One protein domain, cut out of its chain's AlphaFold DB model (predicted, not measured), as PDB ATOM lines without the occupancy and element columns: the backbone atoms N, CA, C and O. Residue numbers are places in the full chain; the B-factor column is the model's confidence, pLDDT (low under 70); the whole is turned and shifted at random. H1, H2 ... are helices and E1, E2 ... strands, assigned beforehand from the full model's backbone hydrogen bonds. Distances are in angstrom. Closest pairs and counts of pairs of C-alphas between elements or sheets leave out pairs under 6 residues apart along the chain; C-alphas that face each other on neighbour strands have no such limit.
ATOM      1  N   SER A   4     149.815 201.188 146.728       90.38
ATOM      2  CA  SER A   4     150.157 199.768 146.914       90.38
ATOM      3  C   SER A   4     151.415 199.549 147.770       90.38
ATOM      4  O   SER A   4     151.512 198.565 148.503       90.38
ATOM      5  N   SER A   5     152.353 200.503 147.760       91.81
ATOM      6  CA  SER A   5     153.569 200.472 148.585       91.81
ATOM      7  C   SER A   5     153.341 200.700 150.088       91.81
ATOM      8  O   SER A   5     154.252 200.454 150.880       91.81
ATOM      9  N   LEU A   6     152.140 201.137 150.476       93.12
ATOM     10  CA  LEU A   6     151.678 201.234 151.861       93.12
ATOM     11  C   LEU A   6     151.051 199.924 152.357       93.12
ATOM     12  O   LEU A   6     150.666 199.828 153.520       93.12
ATOM     13  N   SER A   7     150.928 198.907 151.507       91.19
ATOM     14  CA  SER A   7     150.381 197.619 151.919       91.19
ATOM     15  C   SER A   7     151.350 196.865 152.828       91.19
ATOM     16  O   SER A   7     152.568 196.919 152.645       91.19
ATOM     17  N   ARG A   8     150.793 196.116 153.784       89.62
ATOM     18  CA  ARG A   8     151.511 195.237 154.713       89.62
ATOM     19  C   ARG A   8     152.496 195.955 155.635       89.62
ATOM     20  O   ARG A   8     153.435 195.324 156.101       89.62
ATOM     21  N   LEU A   9     152.322 197.243 155.928       91.69
ATOM     22  CA  LEU A   9     153.129 197.898 156.969       91.69
ATOM     23  C   LEU A   9     152.547 197.571 158.342       91.69
ATOM     24  O   LEU A   9     151.327 197.606 158.514       91.69
ATOM     25  N   VAL A  10     153.407 197.244 159.307       91.38
ATOM     26  CA  VAL A  10     152.966 196.857 160.647       91.38
ATOM     27  C   VAL A  10     153.784 197.572 161.708       91.38
ATOM     28  O   VAL A  10     155.000 197.707 161.578       91.38
ATOM     29  N   LEU A  11     153.112 198.011 162.767       90.38
ATOM     30  CA  LEU A  11     153.752 198.613 163.924       90.38
ATOM     31  C   LEU A  11     153.051 198.174 165.211       90.38
ATOM     32  O   LEU A  11     151.826 198.230 165.307       90.38
ATOM     33  N   VAL A  12     153.837 197.749 166.200       87.94
ATOM     34  CA  VAL A  12     153.351 197.543 167.567       87.94
ATOM     35  C   VAL A  12     153.562 198.843 168.331       87.94
ATOM     36  O   VAL A  12     154.678 199.352 168.401       87.94
ATOM     37  N   LEU A  13     152.479 199.394 168.865       86.50
ATOM     38  CA  LEU A  13     152.456 200.650 169.598       86.50
ATOM     39  C   LEU A  13     152.272 200.368 171.088       86.50
ATOM     40  O   LEU A  13     151.423 199.565 171.478       86.50
ATOM     41  N   HIS A  14     153.037 201.086 171.906       81.44
ATOM     42  CA  HIS A  14     152.967 201.037 173.363       81.44
ATOM     43  C   HIS A  14     152.490 202.404 173.867       81.44
ATOM     44  O   HIS A  14     153.288 203.342 173.920       81.44
ATOM     45  N   PRO A  15     151.193 202.573 174.182       70.44
ATOM     46  CA  PRO A  15     150.663 203.857 174.618       70.44
ATOM     47  C   PRO A  15     151.332 204.290 175.924       70.44
ATOM     48  O   PRO A  15     151.210 203.623 176.950       70.44
ATOM     49  N   THR A  16     151.995 205.442 175.910       63.81
ATOM     50  CA  THR A  16     152.713 205.987 177.074       63.81
ATOM     51  C   THR A  16     151.787 206.438 178.206       63.81
ATOM     52  O   THR A  16     152.235 206.622 179.331       63.81
ATOM     53  N   ASN A  17     150.491 206.597 177.923       55.19
ATOM     54  CA  ASN A  17     149.476 207.037 178.885       55.19
ATOM     55  C   ASN A  17     148.856 205.868 179.676       55.19
ATOM     56  O   ASN A  17     147.902 206.065 180.428       55.19
ATOM     57  N   CYS A  18     149.359 204.642 179.501       51.75
ATOM     58  CA  CYS A  18     148.915 203.491 180.279       51.75
ATOM     59  C   CYS A  18     149.630 203.465 181.637       51.75
ATOM     60  O   CYS A  18     150.847 203.608 181.724       51.75
ATOM     61  N   SER A  19     148.862 203.283 182.713       50.44
ATOM     62  CA  SER A  19     149.390 203.141 184.072       50.44
ATOM     63  C   SER A  19     150.427 202.017 184.136       50.44
ATOM     64  O   SER A  19     150.167 200.910 183.656       50.44
ATOM     65  N   ALA A  20     151.583 202.305 184.746       41.31
ATOM     66  CA  ALA A  20     152.680 201.359 184.930       41.31
ATOM     67  C   ALA A  20     152.152 200.033 185.508       41.31
ATOM     68  O   ALA A  20     151.625 200.001 186.619       41.31
ATOM     69  N   GLY A  21     152.238 198.955 184.723       49.50
ATOM     70  CA  GLY A  21     151.720 197.626 185.078       49.50
ATOM     71  C   GLY A  21     150.705 197.040 184.092       49.50
ATOM     72  O   GLY A  21     150.420 195.848 184.169       49.50
ATOM     73  N   GLN A  22     150.187 197.829 183.145       58.03
ATOM     74  CA  GLN A  22     149.439 197.307 181.999       58.03
ATOM     75  C   GLN A  22     150.294 197.432 180.735       58.03
ATOM     76  O   GLN A  22     150.287 198.478 180.090       58.03
ATOM     77  N   ASP A  23     151.016 196.367 180.376       62.44
ATOM     78  CA  ASP A  23     151.629 196.231 179.048       62.44
ATOM     79  C   ASP A  23     150.514 196.092 178.002       62.44
ATOM     80  O   ASP A  23     150.109 194.998 177.604       62.44
ATOM     81  N   VAL A  24     149.946 197.228 177.599       74.56
ATOM     82  CA  VAL A  24     148.974 197.294 176.512       74.56
ATOM     83  C   VAL A  24     149.739 197.492 175.216       74.56
ATOM     84  O   VAL A  24     150.246 198.574 174.936       74.56
ATOM     85  N   SER A  25     149.801 196.435 174.418       82.75
ATOM     86  CA  SER A  25     150.297 196.505 173.047       82.75
ATOM     87  C   SER A  25     149.124 196.711 172.098       82.75
ATOM     88  O   SER A  25     148.150 195.953 172.127       82.75
ATOM     89  N   LEU A  26     149.226 197.726 171.249       87.62
ATOM     90  CA  LEU A  26     148.310 197.948 170.137       87.62
ATOM     91  C   LEU A  26     149.004 197.565 168.836       87.62
ATOM     92  O   LEU A  26     150.192 197.818 168.661       87.62
ATOM     93  N   LEU A  27     148.263 196.977 167.909       89.81
ATOM     94  CA  LEU A  27     148.764 196.599 166.598       89.81
ATOM     95  C   LEU A  27     148.175 197.533 165.546       89.81
ATOM     96  O   LEU A  27     146.969 197.518 165.307       89.81
ATOM     97  N   LEU A  28     149.028 198.334 164.918       92.69
ATOM     98  CA  LEU A  28     148.677 199.158 163.773       92.69
ATOM     99  C   LEU A  28     149.075 198.424 162.492       92.69
ATOM    100  O   LEU A  28     150.242 198.077 162.300       92.69
ATOM    101  N   TYR A  29     148.106 198.199 161.614       92.50
ATOM    102  CA  TYR A  29     148.281 197.494 160.355       92.50
ATOM    103  C   TYR A  29     147.810 198.344 159.181       92.50
ATOM    104  O   TYR A  29     146.712 198.896 159.193       92.50
ATOM    105  N   SER A  30     148.642 198.410 158.152       93.62
ATOM    106  CA  SER A  30     148.397 199.144 156.921       93.62
ATOM    107  C   SER A  30     148.158 198.180 155.764       93.62
ATOM    108  O   SER A  30     148.926 197.243 155.542       93.62
ATOM    109  N   SER A  31     147.111 198.430 154.989       91.81
ATOM    110  CA  SER A  31     146.738 197.672 153.797       91.81
ATOM    111  C   SER A  31     146.242 198.600 152.696       91.81
ATOM    112  O   SER A  31     146.125 199.810 152.889       91.81
ATOM    113  N   VAL A  32     145.977 198.035 151.522       91.69
ATOM    114  CA  VAL A  32     145.453 198.780 150.379       91.69
ATOM    115  C   VAL A  32     144.316 197.978 149.770       91.69
ATOM    116  O   VAL A  32     144.454 196.775 149.541       91.69
ATOM    117  N   ILE A  33     143.188 198.640 149.548       89.06
ATOM    118  CA  ILE A  33     141.993 198.070 148.934       89.06
ATOM    119  C   ILE A  33     142.002 198.495 147.467       89.06
ATOM    120  O   ILE A  33     142.031 199.689 147.175       89.06
ATOM    121  N   GLN A  34     141.993 197.508 146.565       85.88
ATOM    122  CA  GLN A  34     141.920 197.711 145.110       85.88
ATOM    123  C   GLN A  34     142.993 198.671 144.556       85.88
ATOM    124  O   GLN A  34     142.745 199.372 143.593       85.88
ATOM    125  N   ASP A  35     144.172 198.732 145.184       84.25
ATOM    126  CA  ASP A  35     145.289 199.631 144.836       84.25
ATOM    127  C   ASP A  35     145.008 201.151 144.891       84.25
ATOM    128  O   ASP A  35     145.929 201.952 144.719       84.25
ATOM    129  N   GLU A  36     143.784 201.559 145.220       89.38
ATOM    130  CA  GLU A  36     143.325 202.956 145.172       89.38
ATOM    131  C   GLU A  36     143.040 203.555 146.549       89.38
ATOM    132  O   GLU A  36     143.015 204.776 146.715       89.38
ATOM    133  N   MET A  37     142.831 202.705 147.554       93.31
ATOM    134  CA  MET A  37     142.399 203.143 148.873       93.31
ATOM    135  C   MET A  37     143.326 202.593 149.943       93.31
ATOM    136  O   MET A  37     143.401 201.385 150.175       93.31
ATOM    137  N   TRP A  38     144.028 203.495 150.617       95.00
ATOM    138  CA  TRP A  38     144.818 203.141 151.781       95.00
ATOM    139  C   TRP A  38     143.889 202.856 152.957       95.00
ATOM    140  O   TRP A  38     142.997 203.646 153.268       95.00
ATOM    141  N   HIS A  39     144.093 201.710 153.594       93.75
ATOM    142  CA  HIS A  39     143.280 201.230 154.697       93.75
ATOM    143  C   HIS A  39     144.169 200.977 155.909       93.75
ATOM    144  O   HIS A  39     145.076 200.140 155.866       93.75
ATOM    145  N   LEU A  40     143.888 201.700 156.988       94.44
ATOM    146  CA  LEU A  40     144.611 201.605 158.246       94.44
ATOM    147  C   LEU A  40     143.703 200.984 159.302       94.44
ATOM    148  O   LEU A  40     142.555 201.395 159.467       94.44
ATOM    149  N   THR A  41     144.237 200.017 160.036       91.94
ATOM    150  CA  THR A  41     143.516 199.304 161.086       91.94
ATOM    151  C   THR A  41     144.333 199.311 162.364       91.94
ATOM    152  O   THR A  41     145.521 198.994 162.348       91.94
ATOM    153  N   LEU A  42     143.692 199.650 163.477       90.88
ATOM    154  CA  LEU A  42     144.256 199.559 164.816       90.88
ATOM    155  C   LEU A  42     143.524 198.459 165.582       90.88
ATOM    156  O   LEU A  42     142.296 198.442 165.628       90.88
ATOM    157  N   ILE A  43     144.284 197.557 166.190       87.56
ATOM    158  CA  ILE A  43     143.767 196.436 166.974       87.56
ATOM    159  C   ILE A  43     144.337 196.561 168.379       87.56
ATOM    160  O   ILE A  43     145.553 196.616 168.566       87.56
ATOM    161  N   GLY A  44     143.458 196.618 169.370       84.50
ATOM    162  CA  GLY A  44     143.829 196.712 170.774       84.50
ATOM    163  C   GLY A  44     143.104 195.693 171.639       84.50
ATOM    164  O   GLY A  44     142.206 194.999 171.155       84.50
ATOM    165  N   PRO A  45     143.457 195.602 172.932       79.31
ATOM    166  CA  PRO A  45     142.717 194.766 173.865       79.31
ATOM    167  C   PRO A  45     141.252 195.198 173.936       79.31
ATOM    168  O   PRO A  45     140.916 196.355 173.663       79.31
ATOM    169  N   ALA A  46     140.392 194.260 174.333       73.75
ATOM    170  CA  ALA A  46     138.998 194.530 174.644       73.75
ATOM    171  C   ALA A  46     138.863 195.763 175.540       73.75
ATOM    172  O   ALA A  46     139.458 195.819 176.620       73.75
ATOM    173  N   ILE A  47     138.037 196.714 175.116       69.56
ATOM    174  CA  ILE A  47     137.480 197.703 176.026       69.56
ATOM    175  C   ILE A  47     136.095 197.189 176.424       69.56
ATOM    176  O   ILE A  47     135.189 197.161 175.583       69.56
ATOM    177  N   PRO A  48     135.940 196.669 177.655       58.12
ATOM    178  CA  PRO A  48     134.720 195.987 178.049       58.12
ATOM    179  C   PRO A  48     133.564 196.980 178.169       58.12
ATOM    180  O   PRO A  48     133.533 197.807 179.072       58.12
ATOM    181  N   GLU A  49     132.574 196.847 177.289       59.62
ATOM    182  CA  GLU A  49     131.235 197.423 177.491       59.62
ATOM    183  C   GLU A  49     130.346 196.473 178.314       59.62
ATOM    184  O   GLU A  49     129.435 196.908 179.011       59.62
ATOM    185  N   THR A  50     130.642 195.164 178.277       53.81
ATOM    186  CA  THR A  50     130.001 194.104 179.075       53.81
ATOM    187  C   THR A  50     130.996 192.968 179.376       53.81
ATOM    188  O   THR A  50     131.974 192.782 178.653       53.81
ATOM    189  N   LEU A  51     130.743 192.170 180.426       53.31
ATOM    190  CA  LEU A  51     131.589 191.032 180.853       53.31
ATOM    191  C   LEU A  51     131.754 189.922 179.791       53.31
ATOM    192  O   LEU A  51     132.689 189.131 179.883       53.31
ATOM    193  N   ALA A  52     130.869 189.864 178.792       59.41
ATOM    194  CA  ALA A  52     130.910 188.911 177.677       59.41
ATOM    195  C   ALA A  52     131.383 189.551 176.354       59.41
ATOM    196  O   ALA A  52     131.135 189.005 175.279       59.41
ATOM    197  N   GLY A  53     132.016 190.727 176.422       57.62
ATOM    198  CA  GLY A  53     132.457 191.482 175.253       57.62
ATOM    199  C   GLY A  53     133.549 190.788 174.419       57.62
ATOM    200  O   GLY A  53     134.199 189.846 174.886       57.62
ATOM    201  N   PRO A  54     133.763 191.247 173.172       61.59
ATOM    202  CA  PRO A  54     134.824 190.744 172.299       61.59
ATOM    203  C   PRO A  54     136.206 190.891 172.949       61.59
ATOM    204  O   PRO A  54     136.423 191.795 173.751       61.59
ATOM    205  N   ARG A  55     137.144 189.996 172.601       70.25
ATOM    206  CA  ARG A  55     138.498 189.937 173.194       70.25
ATOM    207  C   ARG A  55     139.418 191.071 172.735       70.25
ATOM    208  O   ARG A  55     140.434 191.338 173.376       70.25
ATOM    209  N   GLU A  56     139.028 191.768 171.681       79.00
ATOM    210  CA  GLU A  56     139.772 192.855 171.077       79.00
ATOM    211  C   GLU A  56     138.828 193.984 170.657       79.00
ATOM    212  O   GLU A  56     137.630 193.783 170.441       79.00
ATOM    213  N   THR A  57     139.369 195.192 170.554       82.81
ATOM    214  CA  THR A  57     138.675 196.339 169.964       82.81
ATOM    215  C   THR A  57     139.402 196.766 168.702       82.81
ATOM    216  O   THR A  57     140.632 196.769 168.654       82.81
ATOM    217  N   TRP A  58     138.620 197.101 167.682       87.12
ATOM    218  CA  TRP A  58     139.115 197.462 166.365       87.12
ATOM    219  C   TRP A  58     138.735 198.895 166.036       87.12
ATOM    220  O   TRP A  58     137.610 199.324 166.309       87.12
ATOM    221  N   TRP A  59     139.653 199.592 165.383       90.50
ATOM    222  CA  TRP A  59     139.386 200.854 164.716       90.50
ATOM    223  C   TRP A  59     139.880 200.776 163.281       90.50
ATOM    224  O   TRP A  59     140.929 200.182 163.020       90.50
ATOM    225  N   GLU A  60     139.156 201.396 162.358       92.00
ATOM    226  CA  GLU A  60     139.579 201.481 160.965       92.00
ATOM    227  C   GLU A  60     139.366 202.870 160.372       92.00
ATOM    228  O   GLU A  60     138.543 203.663 160.834       92.00
ATOM    229  N   GLY A  61     140.120 203.147 159.317       93.31
ATOM    230  CA  GLY A  61     139.936 204.314 158.475       93.31
ATOM    231  C   GLY A  61     140.455 204.039 157.071       93.31
ATOM    232  O   GLY A  61     141.346 203.209 156.864       93.31
ATOM    233  N   LYS A  62     139.838 204.701 156.095       94.44
ATOM    234  CA  LYS A  62     140.085 204.502 154.669       94.44
ATOM    235  C   LYS A  62     140.254 205.858 154.006       94.44
ATOM    236  O   LYS A  62     139.431 206.743 154.228       94.44
ATOM    237  N   TRP A  63     141.291 205.999 153.189       95.81
ATOM    238  CA  TRP A  63     141.591 207.243 152.487       95.81
ATOM    239  C   TRP A  63     142.029 206.967 151.062       95.81
ATOM    240  O   TRP A  63     142.886 206.114 150.812       95.81
ATOM    241  N   SER A  64     141.464 207.728 150.133       95.25
ATOM    242  CA  SER A  64     142.033 207.866 148.796       95.25
ATOM    243  C   SER A  64     143.286 208.751 148.843       95.25
ATOM    244  O   SER A  64     143.528 209.464 149.822       95.25
ATOM    245  N   MET A  65     144.076 208.756 147.765       94.19
ATOM    246  CA  MET A  65     145.192 209.704 147.646       94.19
ATOM    247  C   MET A  65     144.707 211.157 147.753       94.19
ATOM    248  O   MET A  65     145.351 211.973 148.409       94.19
ATOM    249  N   GLU A  66     143.549 211.466 147.169       93.50
ATOM    250  CA  GLU A  66     142.950 212.801 147.228       93.50
ATOM    251  C   GLU A  66     142.642 213.221 148.668       93.50
ATOM    252  O   GLU A  66     142.890 214.363 149.052       93.50
ATOM    253  N   ASP A  67     142.139 212.301 149.493       94.38
ATOM    254  CA  ASP A  67     141.872 212.585 150.904       94.38
ATOM    255  C   ASP A  67     143.164 212.832 151.681       94.38
ATOM    256  O   ASP A  67     143.233 213.762 152.483       94.38
ATOM    257  N   LEU A  68     144.213 212.055 151.405       92.06
ATOM    258  CA  LEU A  68     145.512 212.243 152.047       92.06
ATOM    259  C   LEU A  68     146.163 213.575 151.658       92.06
ATOM    260  O   LEU A  68     146.741 214.247 152.513       92.06
ATOM    261  N   GLN A  69     146.014 214.004 150.405       91.69
ATOM    262  CA  GLN A  69     146.487 215.313 149.960       91.69
ATOM    263  C   GLN A  69     145.718 216.471 150.604       91.69
ATOM    264  O   GLN A  69     146.311 217.516 150.847       91.69
ATOM    265  N   LYS A  70     144.437 216.308 150.966       91.81
ATOM    266  CA  LYS A  70     143.705 217.338 151.736       91.81
ATOM    267  C   LYS A  70     144.282 217.519 153.142       91.81
ATOM    268  O   LYS A  70     144.292 218.631 153.660       91.81
ATOM    269  N   VAL A  71     144.759 216.435 153.759       88.00
ATOM    270  CA  VAL A  71     145.358 216.455 155.107       88.00
ATOM    271  C   VAL A  71     146.817 216.935 155.072       88.00
ATOM    272  O   VAL A  71     147.297 217.516 156.043       88.00
ATOM    273  N   ALA A  72     147.516 216.732 153.953       88.50
ATOM    274  CA  ALA A  72     148.902 217.148 153.748       88.50
ATOM    275  C   ALA A  72     149.088 217.887 152.402       88.50
ATOM    276  O   ALA A  72     149.787 217.384 151.519       88.50
ATOM    277  N   PRO A  73     148.501 219.088 152.232       85.25
ATOM    278  CA  PRO A  73     148.421 219.762 150.929       85.25
ATOM    279  C   PRO A  73     149.769 220.240 150.392       85.25
ATOM    280  O   PRO A  73     149.903 220.484 149.197       85.25
ATOM    281  N   SER A  74     150.777 220.372 151.255       86.75
ATOM    282  CA  SER A  74     152.126 220.779 150.860       86.75
ATOM    283  C   SER A  74     152.959 219.653 150.242       86.75
ATOM    284  O   SER A  74     154.060 219.929 149.774       86.75
ATOM    285  N   LYS A  75     152.475 218.401 150.244       86.81
ATOM    286  CA  LYS A  75     153.247 217.235 149.798       86.81
ATOM    287  C   LYS A  75     152.756 216.702 148.472       86.81
ATOM    288  O   LYS A  75     151.557 216.513 148.257       86.81
ATOM    289  N   SER A  76     153.706 216.362 147.612       92.19
ATOM    290  CA  SER A  76     153.404 215.502 146.476       92.19
ATOM    291  C   SER A  76     152.944 214.114 146.963       92.19
ATOM    292  O   SER A  76     153.321 213.681 148.060       92.19
ATOM    293  N   PRO A  77     152.157 213.374 146.156       91.75
ATOM    294  CA  PRO A  77     151.758 211.999 146.475       91.75
ATOM    295  C   PRO A  77     152.940 211.102 146.864       91.75
ATOM    296  O   PRO A  77     152.861 210.308 147.799       91.75
ATOM    297  N   ASP A  78     154.067 211.270 146.173       93.12
ATOM    298  CA  ASP A  78     155.268 210.460 146.351       93.12
ATOM    299  C   ASP A  78     155.965 210.741 147.681       93.12
ATOM    300  O   ASP A  78     156.349 209.807 148.389       93.12
ATOM    301  N   GLU A  79     156.079 212.015 148.058       92.88
ATOM    302  CA  GLU A  79     156.628 212.420 149.357       92.88
ATOM    303  C   GLU A  79     155.741 211.954 150.510       92.88
ATOM    304  O   GLU A  79     156.246 211.522 151.547       92.88
ATOM    305  N   LEU A  80     154.420 212.012 150.331       93.06
ATOM    306  CA  LEU A  80     153.459 211.570 151.333       93.06
ATOM    307  C   LEU A  80     153.546 210.059 151.569       93.06
ATOM    308  O   LEU A  80     153.683 209.619 152.712       93.06
ATOM    309  N   VAL A  81     153.547 209.267 150.495       94.31
ATOM    310  CA  VAL A  81     153.724 207.808 150.558       94.31
ATOM    311  C   VAL A  81     155.078 207.448 151.171       94.31
ATOM    312  O   VAL A  81     155.148 206.611 152.078       94.31
ATOM    313  N   GLY A  82     156.149 208.114 150.730       93.88
ATOM    314  CA  GLY A  82     157.490 207.934 151.279       93.88
ATOM    315  C   GLY A  82     157.544 208.228 152.779       93.88
ATOM    316  O   GLY A  82     158.106 207.435 153.539       93.88
ATOM    317  N   LYS A  83     156.894 209.311 153.220       93.31
ATOM    318  CA  LYS A  83     156.794 209.685 154.633       93.31
ATOM    319  C   LYS A  83     156.020 208.664 155.459       93.31
ATOM    320  O   LYS A  83     156.470 208.315 156.549       93.31
ATOM    321  N   ILE A  84     154.870 208.190 154.982       94.81
ATOM    322  CA  ILE A  84     154.089 207.185 155.717       94.81
ATOM    323  C   ILE A  84     154.947 205.933 155.913       94.81
ATOM    324  O   ILE A  84     155.126 205.466 157.038       94.81
ATOM    325  N   ARG A  85     155.568 205.438 154.838       94.31
ATOM    326  CA  ARG A  85     156.418 204.245 154.888       94.31
ATOM    327  C   ARG A  85     157.622 204.402 155.821       94.31
ATOM    328  O   ARG A  85     157.923 203.482 156.588       94.31
ATOM    329  N   SER A  86     158.324 205.536 155.762       93.12
ATOM    330  CA  SER A  86     159.468 205.782 156.645       93.12
ATOM    331  C   SER A  86     159.036 205.896 158.107       93.12
ATOM    332  O   SER A  86     159.705 205.342 158.970       93.12
ATOM    333  N   SER A  87     157.876 206.499 158.382       94.19
ATOM    334  CA  SER A  87     157.339 206.622 159.743       94.19
ATOM    335  C   SER A  87     157.015 205.261 160.362       94.19
ATOM    336  O   SER A  87     157.369 205.018 161.510       94.19
ATOM    337  N   PHE A  88     156.434 204.333 159.591       92.50
ATOM    338  CA  PHE A  88     156.255 202.943 160.031       92.50
ATOM    339  C   PHE A  88     157.585 202.246 160.328       92.50
ATOM    340  O   PHE A  88     157.662 201.449 161.257       92.50
ATOM    341  N   SER A  89     158.617 202.519 159.526       90.12
ATOM    342  CA  SER A  89     159.935 201.885 159.658       90.12
ATOM    343  C   SER A  89     160.734 202.426 160.847       90.12
ATOM    344  O   SER A  89     161.523 201.690 161.431       90.12
ATOM    345  N   ASN A  90     160.519 203.696 161.189       90.19
ATOM    346  CA  ASN A  90     161.254 204.433 162.217       90.19
ATOM    347  C   ASN A  90     160.494 204.549 163.547       90.19
ATOM    348  O   ASN A  90     160.940 205.280 164.425       90.19
ATOM    349  N   ASP A  91     159.347 203.881 163.685       89.88
ATOM    350  CA  ASP A  91     158.466 203.974 164.857       89.88
ATOM    351  C   ASP A  91     158.008 205.421 165.156       89.88
ATOM    352  O   ASP A  91     157.698 205.787 166.289       89.88
ATOM    353  N   ASP A  92     157.926 206.257 164.113       92.62
ATOM    354  CA  ASP A  92     157.544 207.674 164.188       92.62
ATOM    355  C   ASP A  92     156.025 207.841 164.019       92.62
ATOM    356  O   ASP A  92     155.530 208.567 163.152       92.62
ATOM    357  N   ILE A  93     155.261 207.092 164.817       93.06
ATOM    358  CA  ILE A  93     153.796 207.129 164.846       93.06
ATOM    359  C   ILE A  93     153.320 207.212 166.297       93.06
ATOM    360  O   ILE A  93     153.804 206.481 167.158       93.06
ATOM    361  N   THR A  94     152.345 208.080 166.564       90.56
ATOM    362  CA  THR A  94     151.706 208.215 167.881       90.56
ATOM    363  C   THR A  94     150.182 208.217 167.771       90.56
ATOM    364  O   THR A  94     149.623 208.404 166.686       90.56
ATOM    365  N   LEU A  95     149.507 207.988 168.898       88.88
ATOM    366  CA  LEU A  95     148.052 207.909 168.999       88.88
ATOM    367  C   LEU A  95     147.513 208.960 169.968       88.88
ATOM    368  O   LEU A  95     148.113 209.221 171.008       88.88
ATOM    369  N   LYS A  96     146.327 209.487 169.658       85.81
ATOM    370  CA  LYS A  96     145.522 210.326 170.555       85.81
ATOM    371  C   LYS A  96     144.084 209.805 170.615       85.81
ATOM    372  O   LYS A  96     143.587 209.280 169.619       85.81
ATOM    373  N   GLY A  97     143.409 209.945 171.754       78.12
ATOM    374  CA  GLY A  97     142.030 209.476 171.960       78.12
ATOM    375  C   GLY A  97     141.904 208.043 172.496       78.12
ATOM    376  O   GLY A  97     140.882 207.700 173.087       78.12
ATOM    377  N   TYR A  98     142.947 207.210 172.395       77.50
ATOM    378  CA  TYR A  98     142.934 205.873 173.000       77.50
ATOM    379  C   TYR A  98     142.980 205.971 174.534       77.50
ATOM    380  O   TYR A  98     143.949 206.492 175.084       77.50
ATOM    381  N   ARG A  99     141.944 205.458 175.218       67.81
ATOM    382  CA  ARG A  99     141.766 205.517 176.686       67.81
ATOM    383  C   ARG A  99     141.770 206.929 177.293       67.81
ATOM    384  O   ARG A  99     141.994 207.094 178.488       67.81
ATOM    385  N   GLU A 100     141.460 207.947 176.494       64.12
ATOM    386  CA  GLU A 100     141.275 209.337 176.952       64.12
ATOM    387  C   GLU A 100     139.789 209.675 177.210       64.12
ATOM    388  O   GLU A 100     139.424 210.839 177.339       64.12
ATOM    389  N   GLY A 101     138.908 208.666 177.266       56.97
ATOM    390  CA  GLY A 101     137.461 208.839 177.463       56.97
ATOM    391  C   GLY A 101     136.651 209.073 176.179       56.97
ATOM    392  O   GLY A 101     135.431 209.188 176.253       56.97
ATOM    393  N   ASN A 102     137.296 209.098 175.006       61.50
ATOM    394  CA  ASN A 102     136.641 209.133 173.694       61.50
ATOM    395  C   ASN A 102     137.196 208.030 172.783       61.50
ATOM    396  O   ASN A 102     138.015 208.273 171.905       61.50
ATOM    397  N   GLU A 103     136.751 206.798 173.004       72.00
ATOM    398  CA  GLU A 103     137.239 205.626 172.265       72.00
ATOM    399  C   GLU A 103     136.443 205.362 170.980       72.00
ATOM    400  O   GLU A 103     136.723 204.398 170.270       72.00
ATOM    401  N   ALA A 104     135.456 206.209 170.667       81.12
ATOM    402  CA  ALA A 104     134.717 206.148 169.409       81.12
ATOM    403  C   ALA A 104     135.607 206.522 168.209       81.12
ATOM    404  O   ALA A 104     135.427 205.976 167.120       81.12
ATOM    405  N   GLU A 105     136.589 207.403 168.426       88.25
ATOM    406  CA  GLU A 105     137.565 207.831 167.426       88.25
ATOM    407  C   GLU A 105     138.975 207.860 168.032       88.25
ATOM    408  O   GLU A 105     139.216 208.519 169.041       88.25
ATOM    409  N   VAL A 106     139.930 207.198 167.380       90.12
ATOM    410  CA  VAL A 106     141.362 207.287 167.705       90.12
ATOM    411  C   VAL A 106     142.072 208.017 166.577       90.12
ATOM    412  O   VAL A 106     141.900 207.677 165.413       90.12
ATOM    413  N   ARG A 107     142.908 209.005 166.888       92.38
ATOM    414  CA  ARG A 107     143.688 209.735 165.881       92.38
ATOM    415  C   ARG A 107     145.101 209.187 165.814       92.38
ATOM    416  O   ARG A 107     145.786 209.138 166.833       92.38
ATOM    417  N   VAL A 108     145.531 208.811 164.615       93.44
ATOM    418  CA  VAL A 108     146.895 208.363 164.329       93.44
ATOM    419  C   VAL A 108     147.670 209.527 163.741       93.44
ATOM    420  O   VAL A 108     147.287 210.056 162.698       93.44
ATOM    421  N   THR A 109     148.765 209.911 164.385       93.81
ATOM    422  CA  THR A 109     149.673 210.948 163.889       93.81
ATOM    423  C   THR A 109     150.957 210.301 163.385       93.81
ATOM    424  O   THR A 109     151.656 209.618 164.131       93.81
ATOM    425  N   ILE A 110     151.260 210.522 162.107       94.19
ATOM    426  CA  ILE A 110     152.350 209.906 161.348       94.19
ATOM    427  C   ILE A 110     153.439 210.943 161.084       94.19
ATOM    428  O   ILE A 110     153.177 212.022 160.537       94.19
ATOM    429  N   GLY A 111     154.673 210.600 161.433       91.88
ATOM    430  CA  GLY A 111     155.812 211.500 161.354       91.88
ATOM    431  C   GLY A 111     155.776 212.575 162.437       91.88
ATOM    432  O   GLY A 111     156.010 213.747 162.117       91.88
ATOM    433  N   TYR A 112     155.374 212.208 163.661       89.44
ATOM    434  CA  TYR A 112     155.094 213.142 164.762       89.44
ATOM    435  C   TYR A 112     156.343 213.882 165.251       89.44
ATOM    436  O   TYR A 112     156.226 214.961 165.828       89.44
ATOM    437  N   SER A 113     157.532 213.338 164.984       86.56
ATOM    438  CA  SER A 113     158.816 213.984 165.267       86.56
ATOM    439  C   SER A 113     159.107 215.210 164.384       86.56
ATOM    440  O   SER A 113     160.046 215.962 164.645       86.56
ATOM    441  N   THR A 114     158.303 215.433 163.338       85.50
ATOM    442  CA  THR A 114     158.502 216.497 162.343       85.50
ATOM    443  C   THR A 114     157.340 217.489 162.338       85.50
ATOM    444  O   THR A 114     156.198 217.130 162.617       85.50
ATOM    445  N   SER A 115     157.600 218.734 161.928       80.12
ATOM    446  CA  SER A 115     156.587 219.802 161.838       80.12
ATOM    447  C   SER A 115     155.463 219.537 160.827       80.12
ATOM    448  O   SER A 115     154.459 220.237 160.822       80.12
ATOM    449  N   GLU A 116     155.614 218.530 159.968       84.31
ATOM    450  CA  GLU A 116     154.680 218.219 158.882       84.31
ATOM    451  C   GLU A 116     153.910 216.916 159.129       84.31
ATOM    452  O   GLU A 116     153.707 216.121 158.199       84.31
ATOM    453  N   ALA A 117     153.620 216.601 160.389       90.56
ATOM    454  CA  ALA A 117     152.945 215.369 160.775       90.56
ATOM    455  C   ALA A 117     151.562 215.244 160.112       90.56
ATOM    456  O   ALA A 117     150.818 216.217 159.995       90.56
ATOM    457  N   VAL A 118     151.208 214.029 159.694       92.31
ATOM    458  CA  VAL A 118     149.914 213.732 159.064       92.31
ATOM    459  C   VAL A 118     149.035 213.062 160.103       92.31
ATOM    460  O   VAL A 118     149.424 212.034 160.650       92.31
ATOM    461  N   THR A 119     147.871 213.638 160.399       93.62
ATOM    462  CA  THR A 119     146.946 213.072 161.389       93.62
ATOM    463  C   THR A 119     145.684 212.568 160.714       93.62
ATOM    464  O   THR A 119     144.997 213.336 160.047       93.62
ATOM    465  N   VAL A 120     145.369 211.291 160.921       94.88
ATOM    466  CA  VAL A 120     144.205 210.630 160.330       94.88
ATOM    467  C   VAL A 120     143.327 209.980 161.412       94.88
ATOM    468  O   VAL A 120     143.865 209.389 162.352       94.88
ATOM    469  N   PRO A 121     141.988 210.111 161.344       94.44
ATOM    470  CA  PRO A 121     141.079 209.528 162.333       94.44
ATOM    471  C   PRO A 121     140.730 208.062 162.029       94.44
ATOM    472  O   PRO A 121     140.462 207.698 160.892       94.44
ATOM    473  N   LEU A 122     140.656 207.218 163.051       93.62
ATOM    474  CA  LEU A 122     140.156 205.849 162.972       93.62
ATOM    475  C   LEU A 122     138.867 205.735 163.776       93.62
ATOM    476  O   LEU A 122     138.847 206.055 164.965       93.62
ATOM    477  N   ALA A 123     137.810 205.245 163.141       91.12
ATOM    478  CA  ALA A 123     136.523 205.027 163.783       91.12
ATOM    479  C   ALA A 123     136.469 203.631 164.405       91.12
ATOM    480  O   ALA A 123     136.926 202.656 163.802       91.12
ATOM    481  N   ARG A 124     135.893 203.524 165.605       87.62
ATOM    482  CA  ARG A 124     135.706 202.236 166.281       87.62
ATOM    483  C   ARG A 124     134.699 201.378 165.523       87.62
ATOM    484  O   ARG A 124     133.598 201.829 165.207       87.62
ATOM    485  N   LEU A 125     135.047 200.117 165.292       83.69
ATOM    486  CA  LEU A 125     134.115 199.143 164.737       83.69
ATOM    487  C   LEU A 125     133.147 198.666 165.821       83.69
ATOM    488  O   LEU A 125     133.555 198.253 166.908       83.69
ATOM    489  N   SER A 126     131.850 198.722 165.514       73.31
ATOM    490  CA  SER A 126     130.816 198.223 166.419       73.31
ATOM    491  C   SER A 126     130.852 196.691 166.474       73.31
ATOM    492  O   SER A 126     130.831 196.060 165.411       73.31
ATOM    493  N   PRO A 127     130.799 196.074 167.672       62.81
ATOM    494  CA  PRO A 127     130.701 194.620 167.825       62.81
ATOM    495  C   PRO A 127     129.488 194.011 167.108       62.81
ATOM    496  O   PRO A 127     129.520 192.849 166.718       62.81
ATOM    497  N   ALA A 128     128.413 194.793 166.945       57.06
ATOM    498  CA  ALA A 128     127.175 194.369 166.290       57.06
ATOM    499  C   ALA A 128     127.266 194.393 164.758       57.06
ATOM    500  O   ALA A 128     126.428 193.806 164.070       57.06
ATOM    501  N   SER A 129     128.276 195.068 164.204       56.00
ATOM    502  CA  SER A 129     128.555 194.957 162.785       56.00
ATOM    503  C   SER A 129     129.233 193.605 162.562       56.00
ATOM    504  O   SER A 129     130.398 193.412 162.882       56.00
ATOM    505  N   ASN A 130     128.521 192.643 161.973       48.50
ATOM    506  CA  ASN A 130     129.099 191.382 161.476       48.50
ATOM    507  C   ASN A 130     130.159 191.595 160.368       48.50
ATOM    508  O   ASN A 130     130.545 190.655 159.672       48.50
ATOM    509  N   GLN A 131     130.626 192.830 160.178       52.44
ATOM    510  CA  GLN A 131     131.783 193.179 159.383       52.44
ATOM    511  C   GLN A 131     133.016 192.731 160.162       52.44
ATOM    512  O   GLN A 131     133.695 193.517 160.816       52.44
ATOM    513  N   LYS A 132     133.312 191.427 160.092       52.88
ATOM    514  CA  LYS A 132     134.689 190.989 160.296       52.88
ATOM    515  C   LYS A 132     135.537 191.846 159.358       52.88
ATOM    516  O   LYS A 132     135.222 191.885 158.164       52.88
ATOM    517  N   PRO A 133     136.550 192.555 159.870       55.25
ATOM    518  CA  PRO A 133     137.411 193.357 159.024       55.25
ATOM    519  C   PRO A 133     137.944 192.461 157.908       55.25
ATOM    520  O   PRO A 133     138.140 191.258 158.102       55.25
ATOM    521  N   PHE A 134     138.135 193.051 156.730       54.97
ATOM    522  CA  PHE A 134     138.598 192.417 155.485       54.97
ATOM    523  C   PHE A 134     140.044 191.881 155.575       54.97
ATOM    524  O   PHE A 134     140.811 191.899 154.617       54.97
ATOM    525  N   LEU A 135     140.457 191.469 156.764       63.75
ATOM    526  CA  LEU A 135     141.819 191.295 157.185       63.75
ATOM    527  C   LEU A 135     141.946 189.961 157.907       63.75
ATOM    528  O   LEU A 135     141.351 189.719 158.957       63.75
ATOM    529  N   ASN A 136     142.753 189.084 157.325       69.12
ATOM    530  CA  ASN A 136     143.127 187.833 157.946       69.12
ATOM    531  C   ASN A 136     144.117 188.122 159.087       69.12
ATOM    532  O   ASN A 136     145.280 188.441 158.848       69.12
ATOM    533  N   LEU A 137     143.650 188.008 160.335       72.69
ATOM    534  CA  LEU A 137     144.474 188.192 161.536       72.69
ATOM    535  C   LEU A 137     145.743 187.330 161.523       72.69
ATOM    536  O   LEU A 137     146.780 187.761 162.030       72.69
ATOM    537  N   LEU A 138     145.686 186.130 160.939       75.81
ATOM    538  CA  LEU A 138     146.858 185.269 160.815       75.81
ATOM    539  C   LEU A 138     147.913 185.901 159.900       75.81
ATOM    540  O   LEU A 138     149.088 185.935 160.252       75.81
ATOM    541  N   ASP A 139     147.493 186.460 158.767       76.69
ATOM    542  CA  ASP A 139     148.402 187.124 157.830       76.69
ATOM    543  C   ASP A 139     149.009 188.380 158.460       76.69
ATOM    544  O   ASP A 139     150.220 188.588 158.374       76.69
ATOM    545  N   ILE A 140     148.194 189.173 159.167       78.06
ATOM    546  CA  ILE A 140     148.665 190.357 159.899       78.06
ATOM    547  C   ILE A 140     149.710 189.962 160.942       78.06
ATOM    548  O   ILE A 140     150.783 190.557 160.994       78.06
ATOM    549  N   THR A 141     149.409 188.974 161.784       76.25
ATOM    550  CA  THR A 141     150.311 188.563 162.872       76.25
ATOM    551  C   THR A 141     151.599 187.943 162.338       76.25
ATOM    552  O   THR A 141     152.673 188.208 162.882       76.25
ATOM    553  N   CYS A 142     151.536 187.197 161.232       80.38
ATOM    554  CA  CYS A 142     152.724 186.689 160.548       80.38
ATOM    555  C   CYS A 142     153.590 187.823 159.981       80.38
ATOM    556  O   CYS A 142     154.818 187.777 160.096       80.38
ATOM    557  N   GLU A 143     152.978 188.844 159.379       82.81
ATOM    558  CA  GLU A 143     153.697 190.009 158.862       82.81
ATOM    559  C   GLU A 143     154.306 190.847 159.998       82.81
ATOM    560  O   GLU A 143     155.478 191.218 159.925       82.81
ATOM    561  N   ALA A 144     153.556 191.049 161.086       81.62
ATOM    562  CA  ALA A 144     154.026 191.706 162.304       81.62
ATOM    563  C   ALA A 144     155.281 191.017 162.851       81.62
ATOM    564  O   ALA A 144     156.304 191.658 163.089       81.62
ATOM    565  N   TYR A 145     155.224 189.690 162.984       80.81
ATOM    566  CA  TYR A 145     156.342 188.883 163.458       80.81
ATOM    567  C   TYR A 145     157.566 188.991 162.542       80.81
ATOM    568  O   TYR A 145     158.695 189.131 163.018       80.81
ATOM    569  N   ARG A 146     157.356 188.964 161.218       82.94
ATOM    570  CA  ARG A 146     158.440 189.091 160.235       82.94
ATOM    571  C   ARG A 146     159.132 190.452 160.329       82.94
ATOM    572  O   ARG A 146     160.362 190.501 160.297       82.94
ATOM    573  N   GLN A 147     158.364 191.534 160.459       81.44
ATOM    574  CA  GLN A 147     158.906 192.890 160.575       81.44
ATOM    575  C   GLN A 147     159.580 193.140 161.919       81.44
ATOM    576  O   GLN A 147     160.618 193.795 161.964       81.44
ATOM    577  N   LEU A 148     159.046 192.584 163.007       79.69
ATOM    578  CA  LEU A 148     159.699 192.661 164.309       79.69
ATOM    579  C   LEU A 148     161.080 191.995 164.255       79.69
ATOM    580  O   LEU A 148     162.083 192.615 164.608       79.69
ATOM    581  N   LYS A 149     161.155 190.779 163.700       80.06
ATOM    582  CA  LYS A 149     162.428 190.069 163.543       80.06
ATOM    583  C   LYS A 149     163.416 190.799 162.646       80.06
ATOM    584  O   LYS A 149     164.598 190.843 162.978       80.06
ATOM    585  N   SER A 150     162.985 191.361 161.518       76.94
ATOM    586  CA  SER A 150     163.913 192.083 160.637       76.94
ATOM    587  C   SER A 150     164.522 193.310 161.325       76.94
ATOM    588  O   SER A 150     165.698 193.605 161.113       76.94
ATOM    589  N   ARG A 151     163.764 193.981 162.202       74.31
ATOM    590  CA  ARG A 151     164.240 195.122 162.998       74.31
ATOM    591  C   ARG A 151     165.228 194.716 164.087       74.31
ATOM    592  O   ARG A 151     166.203 195.432 164.291       74.31
ATOM    593  N   GLU A 152     165.014 193.582 164.753       74.50
ATOM    594  CA  GLU A 152     165.988 193.026 165.708       74.50
ATOM    595  C   GLU A 152     167.332 192.754 165.020       74.50
ATOM    596  O   GLU A 152     168.368 193.242 165.466       74.50
ATOM    597  N   HIS A 153     167.310 192.101 163.852       62.00
ATOM    598  CA  HIS A 153     168.532 191.818 163.093       62.00
ATOM    599  C   HIS A 153     169.217 193.100 162.586       62.00
ATOM    600  O   HIS A 153     170.442 193.167 162.548       62.00
ATOM    601  N   ALA A 154     168.459 194.137 162.210       61.94
ATOM    602  CA  ALA A 154     169.034 195.417 161.789       61.94
ATOM    603  C   ALA A 154     169.726 196.169 162.942       61.94
ATOM    604  O   ALA A 154     170.757 196.809 162.720       61.94
ATOM    605  N   LYS A 155     169.189 196.069 164.167       59.72
ATOM    606  CA  LYS A 155     169.805 196.639 165.376       59.72
ATOM    607  C   LYS A 155     171.089 195.893 165.760       59.72
ATOM    608  O   LYS A 155     172.071 196.543 166.101       59.72
ATOM    609  N   ASP A 156     171.126 194.570 165.590       55.97
ATOM    610  CA  ASP A 156     172.319 193.752 165.869       55.97
ATOM    611  C   ASP A 156     173.469 193.956 164.863       55.97
ATOM    612  O   ASP A 156     174.635 193.736 165.192       55.97
ATOM    613  N   ILE A 157     173.181 194.415 163.638       54.81
ATOM    614  CA  ILE A 157     174.213 194.694 162.619       54.81
ATOM    615  C   ILE A 157     174.891 196.065 162.842       54.81
ATOM    616  O   ILE A 157     176.023 196.279 162.393       54.81
TER     617      ILE A 157
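AT A GLANCE: This is residues 4 to 157 of the 211 residues of an uncharacterized protein of Puccinia sorghi (UniProt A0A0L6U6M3). One sheet of seven strands curls like part of a barrel and folds back on itself, so that E1, E2 and E3 face E7, E6 and E5 with E4 as the hinge. H1 and H2 lie at one end of this fold, and H3 crosses the outside of E1 and E2, with its residues 152 to 157 sticking out. The 154 printed residues hold, in order, E1 E2 E3 E4 H1 H2 E5 E6 E7 H3, a mixed class. The sheet's order is E1 E2 E3 E4 E7 E6 E5, all antiparallel. The whole is compact, with a radius of gyration of the C-alphas of 15.7 A and spans of 47 by 39 by 30 A.

HOW THE PARTS SIT: Begin at E1, residues 9 to 13, an edge strand; it forms a hairpin with E2, residues 26 to 33, where N 11 and O 28 are 2.9 A apart. E3, residues 37 to 45, follows with N 29 and O 41 at 2.8 A, and then E4, residues 56 to 64, with N 40 and O 61 at 3.0 A; these four strands are a meander, each the antiparallel neighbour of the one before. H1, residues 65 to 71, is on the sheet at a height of 7.0 A; its Val 71 and Val 118 of E7, residues 118 to 124, have C-alphas 6.6 A apart, the closest of the two elements. H2, residues 77 to 89, is on the sheet at 7.6 A, over none of its strands; the closest C-alphas of H2 and E1 are those of Phe 88 and Leu 11, 6.3 A. E5, residues 93 to 96, and E6, residues 105 to 110, form a second meander with E7: look for N 96 and O 107 at 2.9 A, and N 108 and O 120 at 2.9 A. E7 is staggered, pairing with E6 over residues 118 to 123 and with E4 over 123 to 124, where N 123 and O 60 are 2.9 A apart. H3, residues 137 to 157, lies over E1 and E2 at a height of 7.2 A and runs across the strands, at 83 degrees to E1 on the local plane; Ala 144 and Val 10 have the closest C-alphas of H3 and E1, 5.5 A. In H1, H2 and H3 every O i to N i+4 pair is within hydrogen-bond range.

IN THESE COORDINATES: Find C-alpha 9 at (153.129, 197.898, 156.969), where E1 begins. E2 covers 22.1 A, E3 26.4 A, E4 27.0 A, H2 18.5 A and E7 19.6 A. H3 covers 30.5 A and ends at C-alpha 157, (174.213, 194.694, 162.619).

THE WHOLE: The printed part has no cut, and its farthest C-alphas, of Leu 51 and Ser 76, are 47.5 A apart. The links E1 to E2 and E7 to H3 are long. Look for pLDDT under 70 at residues 16 to 23, 47 to 54, 99 to 102, 127 to 136 and 153 to 157.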